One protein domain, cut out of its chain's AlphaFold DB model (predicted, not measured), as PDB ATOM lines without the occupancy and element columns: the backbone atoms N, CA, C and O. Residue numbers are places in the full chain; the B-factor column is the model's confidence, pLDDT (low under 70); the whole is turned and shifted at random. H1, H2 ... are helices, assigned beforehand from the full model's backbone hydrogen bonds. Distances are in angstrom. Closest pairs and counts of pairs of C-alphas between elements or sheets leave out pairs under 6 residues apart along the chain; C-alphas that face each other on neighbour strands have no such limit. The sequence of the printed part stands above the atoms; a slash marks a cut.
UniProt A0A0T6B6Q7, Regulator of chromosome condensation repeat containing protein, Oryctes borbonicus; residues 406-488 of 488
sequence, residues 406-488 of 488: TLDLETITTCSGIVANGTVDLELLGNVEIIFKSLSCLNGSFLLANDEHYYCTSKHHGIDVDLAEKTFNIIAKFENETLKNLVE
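AT A GLANCE: This is residues 406 to 488 of the 488 residues of the protein "Regulator of chromosome condensation repeat containing protein" of Oryctes borbonicus (UniProt A0A0T6B6Q7). Five short helices make two side-by-side pairs, H1 with H4 and H2 with H5, and the pairs are only loosely joined to each other; H3 turns off at a corner from the end of H2. At one end of the long axis is a long loop, residues 446 to 464, between H3 and H4, and at the other end is the link from H1 to H2. The printed part has 83 residues with five named helices, in the order H1, H2, H3, H4, H5, and no named strand; its class is all helix. It is only just compact, close to loose, with a radius of gyration of the C-alphas of 13.8 A, and its C-alphas span 44 by 21 by 20 A.

IN THESE COORDINATES: H1 is residues 409 to 416, 10.3 A from first to last C-alpha, and its C-alpha 409 is at (44.438, -42.362, 19.127). H2, the longest helix, is residues 426 to 437 and measures 16.3 A. H3 is residues 439 to 445, 10.0 A. H4 is residues 465 to 475, 15.2 A, beginning with C-alpha 465 at (48.024, -29.517, 17.800). H5 is residues 481 to 487, 10.2 A, and its C-alpha 487 is at (33.003, -35.824, 26.369).

HOW THE PARTS SIT: H1 and H4 touch, closest at the C-alphas of Leu 409 and Thr 471, 6.5 A apart; they run the same way at a shallow tilt of 21 degrees. H1 is close to H2 but not clearly touching it, the closest C-alphas, of Thr 411 and Leu 428, being 7.8 A apart. H2 and H3 touch only at the corner by their link, H2 with residues 434 to 436 alone; the closest C-alphas are those of Ile 435 and Cys 441, 5.2 A apart. H2 and H5 touch, closest at the C-alphas of Glu 433 and Leu 486, 5.7 A apart, and run the same way at 37 degrees, only just a steep tilt. H4 and H5 are close but not clearly touching, with the C-alphas of Ile 475 and Val 487 closest at 8.0 A. H2 and H4 are apart, and H3 and H4 are apart, but only just, at 8.4 A. In H1, H2, H3, H4 and H5 every O i to N i+4 pair is within hydrogen-bond range.

THE WHOLE: The two C-alphas farthest apart, those of Asn 421 and Lys 459, are 44.5 A apart. The printed part has no cut and ends at Glu 488, the chain's last residue. The link from H3 to H4, 19 residues, is long; those from H2 to H3 and from H4 to H5 are tight, and that from H1 to H2 is short. The mean pLDDT of the printed part is 90.1, and no printed residue is under 70.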
ATOM      1  N   THR A 406      46.317 -40.934  29.963       94.19
ATOM      2  CA  THR A 406      46.328 -40.021  28.827       94.19
ATOM      3  C   THR A 406      45.529 -40.634  27.700       94.19
ATOM      4  O   THR A 406      45.464 -41.853  27.578       94.19
ATOM      5  N   LEU A 407      44.933 -39.778  26.884       92.19
ATOM      6  CA  LEU A 407      44.219 -40.186  25.692       92.19
ATOM      7  C   LEU A 407      45.213 -40.534  24.592       92.19
ATOM      8  O   LEU A 407      46.131 -39.760  24.325       92.19
ATOM      9  N   ASP A 408      44.990 -41.660  23.934       88.44
ATOM     10  CA  ASP A 408      45.683 -42.023  22.707       88.44
ATOM     11  C   ASP A 408      44.689 -42.244  21.561       88.44
ATOM     12  O   ASP A 408      43.469 -42.366  21.739       88.44
ATOM     13  N   LEU A 409      45.231 -42.238  20.343       88.38
ATOM     14  CA  LEU A 409      44.438 -42.362  19.127       88.38
ATOM     15  C   LEU A 409      43.777 -43.744  19.015       88.38
ATOM     16  O   LEU A 409      42.707 -43.858  18.422       88.38
ATOM     17  N   GLU A 410      44.388 -44.782  19.586       89.75
ATOM     18  CA  GLU A 410      43.866 -46.151  19.581       89.75
ATOM     19  C   GLU A 410      42.583 -46.258  20.413       89.75
ATOM     20  O   GLU A 410      41.566 -46.761  19.929       89.75
ATOM     21  N   THR A 411      42.593 -45.686  21.617       89.19
ATOM     22  CA  THR A 411      41.442 -45.594  22.523       89.19
ATOM     23  C   THR A 411      40.281 -44.880  21.836       89.19
ATOM     24  O   THR A 411      39.168 -45.402  21.778       89.19
ATOM     25  N   ILE A 412      40.535 -43.717  21.229       91.38
ATOM     26  CA  ILE A 412      39.496 -42.932  20.546       91.38
ATOM     27  C   ILE A 412      38.984 -43.610  19.275       91.38
ATOM     28  O   ILE A 412      37.786 -43.566  18.996       91.38
ATOM     29  N   THR A 413      39.857 -44.275  18.520       91.00
ATOM     30  CA  THR A 413      39.441 -45.051  17.343       91.00
ATOM     31  C   THR A 413      38.554 -46.223  17.756       91.00
ATOM     32  O   THR A 413      37.536 -46.477  17.114       91.00
ATOM     33  N   THR A 414      38.886 -46.882  18.867       91.38
ATOM     34  CA  THR A 414      38.066 -47.947  19.458       91.38
ATOM     35  C   THR A 414      36.693 -47.415  19.862       91.38
ATOM     36  O   THR A 414      35.684 -47.985  19.455       91.38
ATOM     37  N   CYS A 415      36.633 -46.280  20.569       91.19
ATOM     38  CA  CYS A 415      35.377 -45.607  20.915       91.19
ATOM     39  C   CYS A 415      34.538 -45.254  19.676       91.19
ATOM     40  O   CYS A 415      33.334 -45.495  19.664       91.19
ATOM     41  N   SER A 416      35.166 -44.733  18.618       91.31
ATOM     42  CA  SER A 416      34.477 -44.372  17.372       91.31
ATOM     43  C   SER A 416      33.911 -45.575  16.617       91.31
ATOM     44  O   SER A 416      32.996 -45.398  15.818       91.31
ATOM     45  N   GLY A 417      34.450 -46.777  16.833       90.62
ATOM     46  CA  GLY A 417      33.923 -48.013  16.255       90.62
ATOM     47  C   GLY A 417      32.663 -48.535  16.955       90.62
ATOM     48  O   GLY A 417      32.025 -49.457  16.446       90.62
ATOM     49  N   ILE A 418      32.293 -47.972  18.111       92.19
ATOM     50  CA  ILE A 418      31.110 -48.383  18.867       92.19
ATOM     51  C   ILE A 418      29.874 -47.693  18.285       92.19
ATOM     52  O   ILE A 418      29.690 -46.482  18.405       92.19
ATOM     53  N   VAL A 419      29.002 -48.497  17.679       92.88
ATOM     54  CA  VAL A 419      27.720 -48.056  17.108       92.88
ATOM     55  C   VAL A 419      26.779 -47.473  18.172       92.88
ATOM     56  O   VAL A 419      26.908 -47.770  19.362       92.88
ATOM     57  N   ALA A 420      25.773 -46.704  17.744       90.25
ATOM     58  CA  ALA A 420      24.845 -45.977  18.627       90.25
ATOM     59  C   ALA A 420      24.268 -46.787  19.810       90.25
ATOM     60  O   ALA A 420      24.245 -46.299  20.937       90.25
ATOM     61  N   ASN A 421      23.859 -48.040  19.574       88.75
ATOM     62  CA  ASN A 421      23.278 -48.936  20.592       88.75
ATOM     63  C   ASN A 421      24.273 -49.991  21.116       88.75
ATOM     64  O   ASN A 421      23.867 -50.987  21.716       88.75
ATOM     65  N   GLY A 422      25.564 -49.828  20.825       88.81
ATOM     66  CA  GLY A 422      26.612 -50.745  21.255       88.81
ATOM     67  C   GLY A 422      26.879 -50.653  22.757       88.81
ATOM     68  O   GLY A 422      26.773 -49.588  23.363       88.81
ATOM     69  N   THR A 423      27.257 -51.776  23.363       89.62
ATOM     70  CA  THR A 423      27.736 -51.797  24.748       89.62
ATOM     71  C   THR A 423      29.168 -51.285  24.803       89.62
ATOM     72  O   THR A 423      30.023 -51.776  24.065       89.62
ATOM     73  N   VAL A 424      29.435 -50.339  25.698       90.56
ATOM     74  CA  VAL A 424      30.788 -49.845  25.968       90.56
ATOM     75  C   VAL A 424      31.389 -50.672  27.098       90.56
ATOM     76  O   VAL A 424      30.731 -50.912  28.111       90.56
ATOM     77  N   ASP A 425      32.630 -51.109  26.917       92.75
ATOM     78  CA  ASP A 425      33.397 -51.749  27.980       92.75
ATOM     79  C   ASP A 425      33.548 -50.805  29.190       92.75
ATOM     80  O   ASP A 425      33.783 -49.607  29.030       92.75
ATOM     81  N   LEU A 426      33.382 -51.331  30.408       91.44
ATOM     82  CA  LEU A 426      33.363 -50.512  31.627       91.44
ATOM     83  C   LEU A 426      34.727 -49.884  31.942       91.44
ATOM     84  O   LEU A 426      34.769 -48.780  32.486       91.44
ATOM     85  N   GLU A 427      35.827 -50.564  31.613       90.06
ATOM     86  CA  GLU A 427      37.178 -50.033  31.805       90.06
ATOM     87  C   GLU A 427      37.440 -48.902  30.807       90.06
ATOM     88  O   GLU A 427      37.874 -47.818  31.204       90.06
ATOM     89  N   LEU A 428      37.077 -49.104  29.536       91.25
ATOM     90  CA  LEU A 428      37.138 -48.059  28.513       91.25
ATOM     91  C   LEU A 428      36.300 -46.835  28.907       91.25
ATOM     92  O   LEU A 428      36.784 -45.705  28.834       91.25
ATOM     93  N   LEU A 429      35.064 -47.057  29.362       92.31
ATOM     94  CA  LEU A 429      34.155 -46.001  29.802       92.31
ATOM     95  C   LEU A 429      34.748 -45.192  30.964       92.31
ATOM     96  O   LEU A 429      34.774 -43.963  30.908       92.31
ATOM     97  N   GLY A 430      35.268 -45.880  31.986       91.94
ATOM     98  CA  GLY A 430      35.904 -45.243  33.140       91.94
ATOM     99  C   GLY A 430      37.166 -44.463  32.765       91.94
ATOM    100  O   GLY A 430      37.379 -43.358  33.265       91.94
ATOM    101  N   ASN A 431      37.980 -44.986  31.844       92.12
ATOM    102  CA  ASN A 431      39.173 -44.295  31.355       92.12
ATOM    103  C   ASN A 431      38.812 -43.006  30.608       92.12
ATOM    104  O   ASN A 431      39.391 -41.956  30.894       92.12
ATOM    105  N   VAL A 432      37.829 -43.059  29.702       93.06
ATOM    106  CA  VAL A 432      37.328 -41.875  28.982       93.06
ATOM    107  C   VAL A 432      36.780 -40.844  29.970       93.06
ATOM    108  O   VAL A 432      37.185 -39.684  29.925       93.06
ATOM    109  N   GLU A 433      35.943 -41.260  30.923       93.69
ATOM    110  CA  GLU A 433      35.398 -40.369  31.952       93.69
ATOM    111  C   GLU A 433      36.504 -39.659  32.753       93.69
ATOM    112  O   GLU A 433      36.446 -38.444  32.964       93.69
ATOM    113  N   ILE A 434      37.535 -40.392  33.183       93.81
ATOM    114  CA  ILE A 434      38.666 -39.827  33.929       93.81
ATOM    115  C   ILE A 434      39.424 -38.795  33.094       93.81
ATOM    116  O   ILE A 434      39.761 -37.723  33.608       93.81
ATOM    117  N   ILE A 435      39.702 -39.116  31.829       94.88
ATOM    118  CA  ILE A 435      40.458 -38.245  30.929       94.88
ATOM    119  C   ILE A 435      39.738 -36.911  30.771       94.88
ATOM    120  O   ILE A 435      40.343 -35.872  31.032       94.88
ATOM    121  N   PHE A 436      38.457 -36.923  30.400       93.88
ATOM    122  CA  PHE A 436      37.718 -35.693  30.102       93.88
ATOM    123  C   PHE A 436      37.344 -34.887  31.353       93.88
ATOM    124  O   PHE A 436      37.212 -33.666  31.276       93.88
ATOM    125  N   LYS A 437      37.298 -35.513  32.538       94.00
ATOM    126  CA  LYS A 437      37.147 -34.799  33.821       94.00
ATOM    127  C   LYS A 437      38.451 -34.223  34.378       94.00
ATOM    128  O   LYS A 437      38.404 -33.463  35.350       94.00
ATOM    129  N   SER A 438      39.614 -34.567  33.817       95.75
ATOM    130  CA  SER A 438      40.915 -34.120  34.324       95.75
ATOM    131  C   SER A 438      41.691 -33.264  33.326       95.75
ATOM    132  O   SER A 438      42.183 -33.733  32.300       95.75
ATOM    133  N   LEU A 439      41.940 -32.012  33.722       94.62
ATOM    134  CA  LEU A 439      42.844 -31.108  33.004       94.62
ATOM    135  C   LEU A 439      44.256 -31.694  32.870       94.62
ATOM    136  O   LEU A 439      44.899 -31.514  31.840       94.62
ATOM    137  N   SER A 440      44.748 -32.402  33.892       96.00
ATOM    138  CA  SER A 440      46.087 -32.999  33.870       96.00
ATOM    139  C   SER A 440      46.176 -34.133  32.848       96.00
ATOM    140  O   SER A 440      47.189 -34.247  32.159       96.00
ATOM    141  N   CYS A 441      45.122 -34.947  32.731       96.75
ATOM    142  CA  CYS A 441      45.040 -36.015  31.738       96.75
ATOM    143  C   CYS A 441      44.990 -35.437  30.326       96.75
ATOM    144  O   CYS A 441      45.858 -35.765  29.522       96.75
ATOM    145  N   LEU A 442      44.063 -34.511  30.047       94.06
ATOM    146  CA  LEU A 442      43.943 -33.866  28.733       94.06
ATOM    147  C   LEU A 442      45.232 -33.159  28.302       94.06
ATOM    148  O   LEU A 442      45.725 -33.402  27.203       94.06
ATOM    149  N   ASN A 443      45.825 -32.345  29.181       92.75
ATOM    150  CA  ASN A 443      47.088 -31.664  28.884       92.75
ATOM    151  C   ASN A 443      48.243 -32.655  28.658       92.75
ATOM    152  O   ASN A 443      49.202 -32.337  27.959       92.75
ATOM    153  N   GLY A 444      48.176 -33.846  29.261       93.69
ATOM    154  CA  GLY A 444      49.167 -34.906  29.093       93.69
ATOM    155  C   GLY A 444      48.995 -35.737  27.819       93.69
ATOM    156  O   GLY A 444      49.975 -36.337  27.382       93.69
ATOM    157  N   SER A 445      47.791 -35.779  27.242       94.94
ATOM    158  CA  SER A 445      47.446 -36.579  26.055       94.94
ATOM    159  C   SER A 445      48.086 -36.081  24.770       94.94
ATOM    160  O   SER A 445      48.415 -36.865  23.890       94.94
ATOM    161  N   PHE A 446      48.268 -34.769  24.663       93.56
ATOM    162  CA  PHE A 446      48.654 -34.124  23.413       93.56
ATOM    163  C   PHE A 446      50.072 -33.570  23.467       93.56
ATOM    164  O   PHE A 446      50.371 -32.592  22.803       93.56
ATOM    165  N   LEU A 447      50.958 -34.138  24.284       92.06
ATOM    166  CA  LEU A 447      52.366 -33.744  24.263       92.06
ATOM    167  C   LEU A 447      53.028 -34.258  22.975       92.06
ATOM    168  O   LEU A 447      52.783 -35.395  22.575       92.06
ATOM    169  N   LEU A 448      53.877 -33.439  22.343       90.81
ATOM    170  CA  LEU A 448      54.686 -33.865  21.192       90.81
ATOM    171  C   LEU A 448      55.491 -35.134  21.525       90.81
ATOM    172  O   LEU A 448      56.071 -35.255  22.604       90.81
ATOM    173  N   ALA A 449      55.544 -36.075  20.585       86.88
ATOM    174  CA  ALA A 449      56.249 -37.342  20.758       86.88
ATOM    175  C   ALA A 449      57.786 -37.178  20.758       86.88
ATOM    176  O   ALA A 449      58.323 -36.088  20.568       86.88
ATOM    177  N   ASN A 450      58.513 -38.284  20.963       83.75
ATOM    178  CA  ASN A 450      59.976 -38.365  20.803       83.75
ATOM    179  C   ASN A 450      60.779 -37.305  21.578       83.75
ATOM    180  O   ASN A 450      61.842 -36.868  21.139       83.75
ATOM    181  N   ASP A 451      60.288 -36.903  22.749       83.12
ATOM    182  CA  ASP A 451      60.910 -35.889  23.596       83.12
ATOM    183  C   ASP A 451      61.014 -34.484  22.954       83.12
ATOM    184  O   ASP A 451      61.836 -33.663  23.389       83.12
ATOM    185  N   GLU A 452      60.181 -34.181  21.954       84.56
ATOM    186  CA  GLU A 452      60.067 -32.845  21.345       84.56
ATOM    187  C   GLU A 452      59.228 -31.878  22.198       84.56
ATOM    188  O   GLU A 452      59.355 -30.654  22.089       84.56
ATOM    189  N   HIS A 453      58.412 -32.414  23.107       84.00
ATOM    190  CA  HIS A 453      57.618 -31.637  24.060       84.00
ATOM    191  C   HIS A 453      58.437 -31.050  25.209       84.00
ATOM    192  O   HIS A 453      57.936 -30.204  25.946       84.00
ATOM    193  N   TYR A 454      59.686 -31.480  25.401       83.12
ATOM    194  CA  TYR A 454      60.568 -30.847  26.383       83.12
ATOM    195  C   TYR A 454      60.814 -29.380  26.013       83.12
ATOM    196  O   TYR A 454      60.612 -28.959  24.877       83.12
ATOM    197  N   TYR A 455      61.289 -28.589  26.978       72.44
ATOM    198  CA  TYR A 455      61.540 -27.154  26.796       72.44
ATOM    199  C   TYR A 455      60.269 -26.302  26.639       72.44
ATOM    200  O   TYR A 455      60.316 -25.244  26.009       72.44
ATOM    201  N   CYS A 456      59.144 -26.710  27.246       75.25
ATOM    202  CA  CYS A 456      57.924 -25.902  27.244       75.25
ATOM    203  C   CYS A 456      58.189 -24.466  27.742       75.25
ATOM    204  O   CYS A 456      58.669 -24.237  28.859       75.25
ATOM    205  N   THR A 457      57.843 -23.481  26.918       75.12
ATOM    206  CA  THR A 457      57.883 -22.045  27.220       75.12
ATOM    207  C   THR A 457      56.607 -21.370  26.719       75.12
ATOM    208  O   THR A 457      55.781 -21.996  26.066       75.12
ATOM    209  N   SER A 458      56.460 -20.063  26.949       76.06
ATOM    210  CA  SER A 458      55.372 -19.288  26.339       76.06
ATOM    211  C   SER A 458      55.413 -19.252  24.804       76.06
ATOM    212  O   SER A 458      54.424 -18.866  24.194       76.06
ATOM    213  N   LYS A 459      56.538 -19.625  24.177       79.44
ATOM    214  CA  LYS A 459      56.704 -19.676  22.713       79.44
ATOM    215  C   LYS A 459      56.717 -21.095  22.145       79.44
ATOM    216  O   LYS A 459      56.519 -21.261  20.951       79.44
ATOM    217  N   HIS A 460      56.978 -22.093  22.983       82.81
ATOM    218  CA  HIS A 460      57.021 -23.507  22.611       82.81
ATOM    219  C   HIS A 460      56.112 -24.254  23.570       82.81
ATOM    220  O   HIS A 460      56.528 -24.568  24.679       82.81
ATOM    221  N   HIS A 461      54.853 -24.466  23.198       83.56
ATOM    222  CA  HIS A 461      53.882 -25.086  24.106       83.56
ATOM    223  C   HIS A 461      54.157 -26.583  24.323       83.56
ATOM    224  O   HIS A 461      53.779 -27.117  25.359       83.56
ATOM    225  N   GLY A 462      54.861 -27.247  23.396       88.12
ATOM    226  CA  GLY A 462      55.167 -28.679  23.492       88.12
ATOM    227  C   GLY A 462      53.953 -29.588  23.255       88.12
ATOM    228  O   GLY A 462      54.001 -30.762  23.606       88.12
ATOM    229  N   ILE A 463      52.881 -29.036  22.681       90.88
ATOM    230  CA  ILE A 463      51.617 -29.729  22.381       90.88
ATOM    231  C   ILE A 463      51.575 -30.059  20.885       90.88
ATOM    232  O   ILE A 463      51.889 -29.198  20.067       90.88
ATOM    233  N   ASP A 464      51.167 -31.272  20.541       93.00
ATOM    234  CA  ASP A 464      50.851 -31.712  19.187       93.00
ATOM    235  C   ASP A 464      49.420 -31.277  18.825       93.00
ATOM    236  O   ASP A 464      48.429 -31.927  19.171       93.00
ATOM    237  N   VAL A 465      49.315 -30.114  18.180       92.62
ATOM    238  CA  VAL A 465      48.024 -29.517  17.800       92.62
ATOM    239  C   VAL A 465      47.343 -30.333  16.702       92.62
ATOM    240  O   VAL A 465      46.126 -30.494  16.742       92.62
ATOM    241  N   ASP A 466      48.112 -30.908  15.775       93.56
ATOM    242  CA  ASP A 466      47.574 -31.726  14.685       93.56
ATOM    243  C   ASP A 466      46.974 -33.029  15.227       93.56
ATOM    244  O   ASP A 466      45.915 -33.476  14.779       93.56
ATOM    245  N   LEU A 467      47.637 -33.655  16.207       93.38
ATOM    246  CA  LEU A 467      47.104 -34.819  16.910       93.38
ATOM    247  C   LEU A 467      45.835 -34.465  17.683       93.38
ATOM    248  O   LEU A 467      44.861 -35.220  17.620       93.38
ATOM    249  N   ALA A 468      45.822 -33.330  18.384       93.50
ATOM    250  CA  ALA A 468      44.634 -32.864  19.088       93.50
ATOM    251  C   ALA A 468      43.461 -32.654  18.116       93.50
ATOM    252  O   ALA A 468      42.391 -33.223  18.325       93.50
ATOM    253  N   GLU A 469      43.666 -31.930  17.012       94.75
ATOM    254  CA  GLU A 469      42.637 -31.687  15.994       94.75
ATOM    255  C   GLU A 469      42.087 -32.999  15.416       94.75
ATOM    256  O   GLU A 469      40.872 -33.210  15.378       94.75
ATOM    257  N   LYS A 470      42.969 -33.923  15.014       94.19
ATOM    258  CA  LYS A 470      42.565 -35.250  14.522       94.19
ATOM    259  C   LYS A 470      41.739 -36.009  15.556       94.19
ATOM    260  O   LYS A 470      40.731 -36.614  15.200       94.19
ATOM    261  N   THR A 471      42.144 -35.955  16.821       93.75
ATOM    262  CA  THR A 471      41.472 -36.653  17.920       93.75
ATOM    263  C   THR A 471      40.064 -36.104  18.146       93.75
ATOM    264  O   THR A 471      39.099 -36.869  18.145       93.75
ATOM    265  N   PHE A 472      39.912 -34.780  18.246       93.50
ATOM    266  CA  PHE A 472      38.603 -34.143  18.429       93.50
ATOM    267  C   PHE A 472      37.680 -34.305  17.212       93.50
ATOM    268  O   PHE A 472      36.474 -34.475  17.381       93.50
ATOM    269  N   ASN A 473      38.228 -34.369  15.996       94.31
ATOM    270  CA  ASN A 473      37.458 -34.690  14.792       94.31
ATOM    271  C   ASN A 473      36.897 -36.123  14.781       94.31
ATOM    272  O   ASN A 473      35.878 -36.370  14.135       94.31
ATOM    273  N   ILE A 474      37.555 -37.075  15.451       93.56
ATOM    274  CA  ILE A 474      37.037 -38.443  15.613       93.56
ATOM    275  C   ILE A 474      35.976 -38.472  16.716       93.56
ATOM    276  O   ILE A 474      34.904 -39.034  16.509       93.56
ATOM    277  N   ILE A 475      36.234 -37.811  17.847       92.62
ATOM    278  CA  ILE A 475      35.286 -37.686  18.966       92.62
ATOM    279  C   ILE A 475      33.949 -37.102  18.501       92.62
ATOM    280  O   ILE A 475      32.892 -37.632  18.834       92.62
ATOM    281  N   ALA A 476      33.980 -36.061  17.663       91.44
ATOM    282  CA  ALA A 476      32.778 -35.432  17.113       91.44
ATOM    283  C   ALA A 476      31.896 -36.386  16.279       91.44
ATOM    284  O   ALA A 476      30.750 -36.058  15.977       91.44
ATOM    285  N   LYS A 477      32.420 -37.554  15.884       91.06
ATOM    286  CA  LYS A 477      31.721 -38.579  15.099       91.06
ATOM    287  C   LYS A 477      31.246 -39.764  15.938       91.06
ATOM    288  O   LYS A 477      30.762 -40.734  15.362       91.06
ATOM    289  N   PHE A 478      31.394 -39.724  17.262       93.50
ATOM    290  CA  PHE A 478      30.865 -40.782  18.120       93.50
ATOM    291  C   PHE A 478      29.366 -40.947  17.882       93.50
ATOM    292  O   PHE A 478      28.628 -39.969  17.840       93.50
ATOM    293  N   GLU A 479      28.907 -42.185  17.716       92.25
ATOM    294  CA  GLU A 479      27.481 -42.484  17.556       92.25
ATOM    295  C   GLU A 479      26.825 -42.842  18.893       92.25
ATOM    296  O   GLU A 479      25.645 -42.568  19.095       92.25
ATOM    297  N   ASN A 480      27.594 -43.438  19.808       93.69
ATOM    298  CA  ASN A 480      27.127 -43.905  21.106       93.69
ATOM    299  C   ASN A 480      26.830 -42.744  22.071       93.69
ATOM    300  O   ASN A 480      27.725 -41.982  22.438       93.69
ATOM    301  N   GLU A 481      25.582 -42.642  22.532       90.75
ATOM    302  CA  GLU A 481      25.127 -41.553  23.408       90.75
ATOM    303  C   GLU A 481      25.837 -41.529  24.768       90.75
ATOM    304  O   GLU A 481      26.095 -40.459  25.312       90.75
ATOM    305  N   THR A 482      26.200 -42.685  25.333       91.50
ATOM    306  CA  THR A 482      26.922 -42.725  26.614       91.50
ATOM    307  C   THR A 482      28.304 -42.094  26.482       91.50
ATOM    308  O   THR A 482      28.690 -41.297  27.331       91.50
ATOM    309  N   LEU A 483      29.027 -42.398  25.400       90.94
ATOM    310  CA  LEU A 483      30.332 -41.793  25.132       90.94
ATOM    311  C   LEU A 483      30.227 -40.297  24.832       90.94
ATOM    312  O   LEU A 483      31.056 -39.543  25.326       90.94
ATOM    313  N   LYS A 484      29.209 -39.851  24.084       90.62
ATOM    314  CA  LYS A 484      28.990 -38.414  23.833       90.62
ATOM    315  C   LYS A 484      28.824 -37.630  25.134       90.62
ATOM    316  O   LYS A 484      29.562 -36.683  25.365       90.62
ATOM    317  N   ASN A 485      27.940 -38.097  26.018       89.31
ATOM    318  CA  ASN A 485      27.663 -37.445  27.303       89.31
ATOM    319  C   ASN A 485      28.880 -37.369  28.246       89.31
ATOM    320  O   ASN A 485      28.855 -36.605  29.205       89.31
ATOM    321  N   LEU A 486      29.916 -38.189  28.035       87.56
ATOM    322  CA  LEU A 486      31.152 -38.138  28.824       87.56
ATOM    323  C   LEU A 486      32.167 -37.112  28.310       87.56
ATOM    324  O   LEU A 486      33.087 -36.765  29.051       87.56
ATOM    325  N   VAL A 487      32.044 -36.705  27.047       85.75
ATOM    326  CA  VAL A 487      33.003 -35.824  26.369       85.75
ATOM    327  C   VAL A 487      32.454 -34.402  26.173       85.75
ATOM    328  O   VAL A 487      33.244 -33.481  25.962       85.75
ATOM    329  N   GLU A 488      31.132 -34.222  26.260       73.44
ATOM    330  CA  GLU A 488      30.466 -32.917  26.434       73.44
ATOM    331  C   GLU A 488      30.757 -32.300  27.811       73.44
ATOM    332  O   GLU A 488      31.017 -31.071  27.847       73.44
TER     333      GLU A 488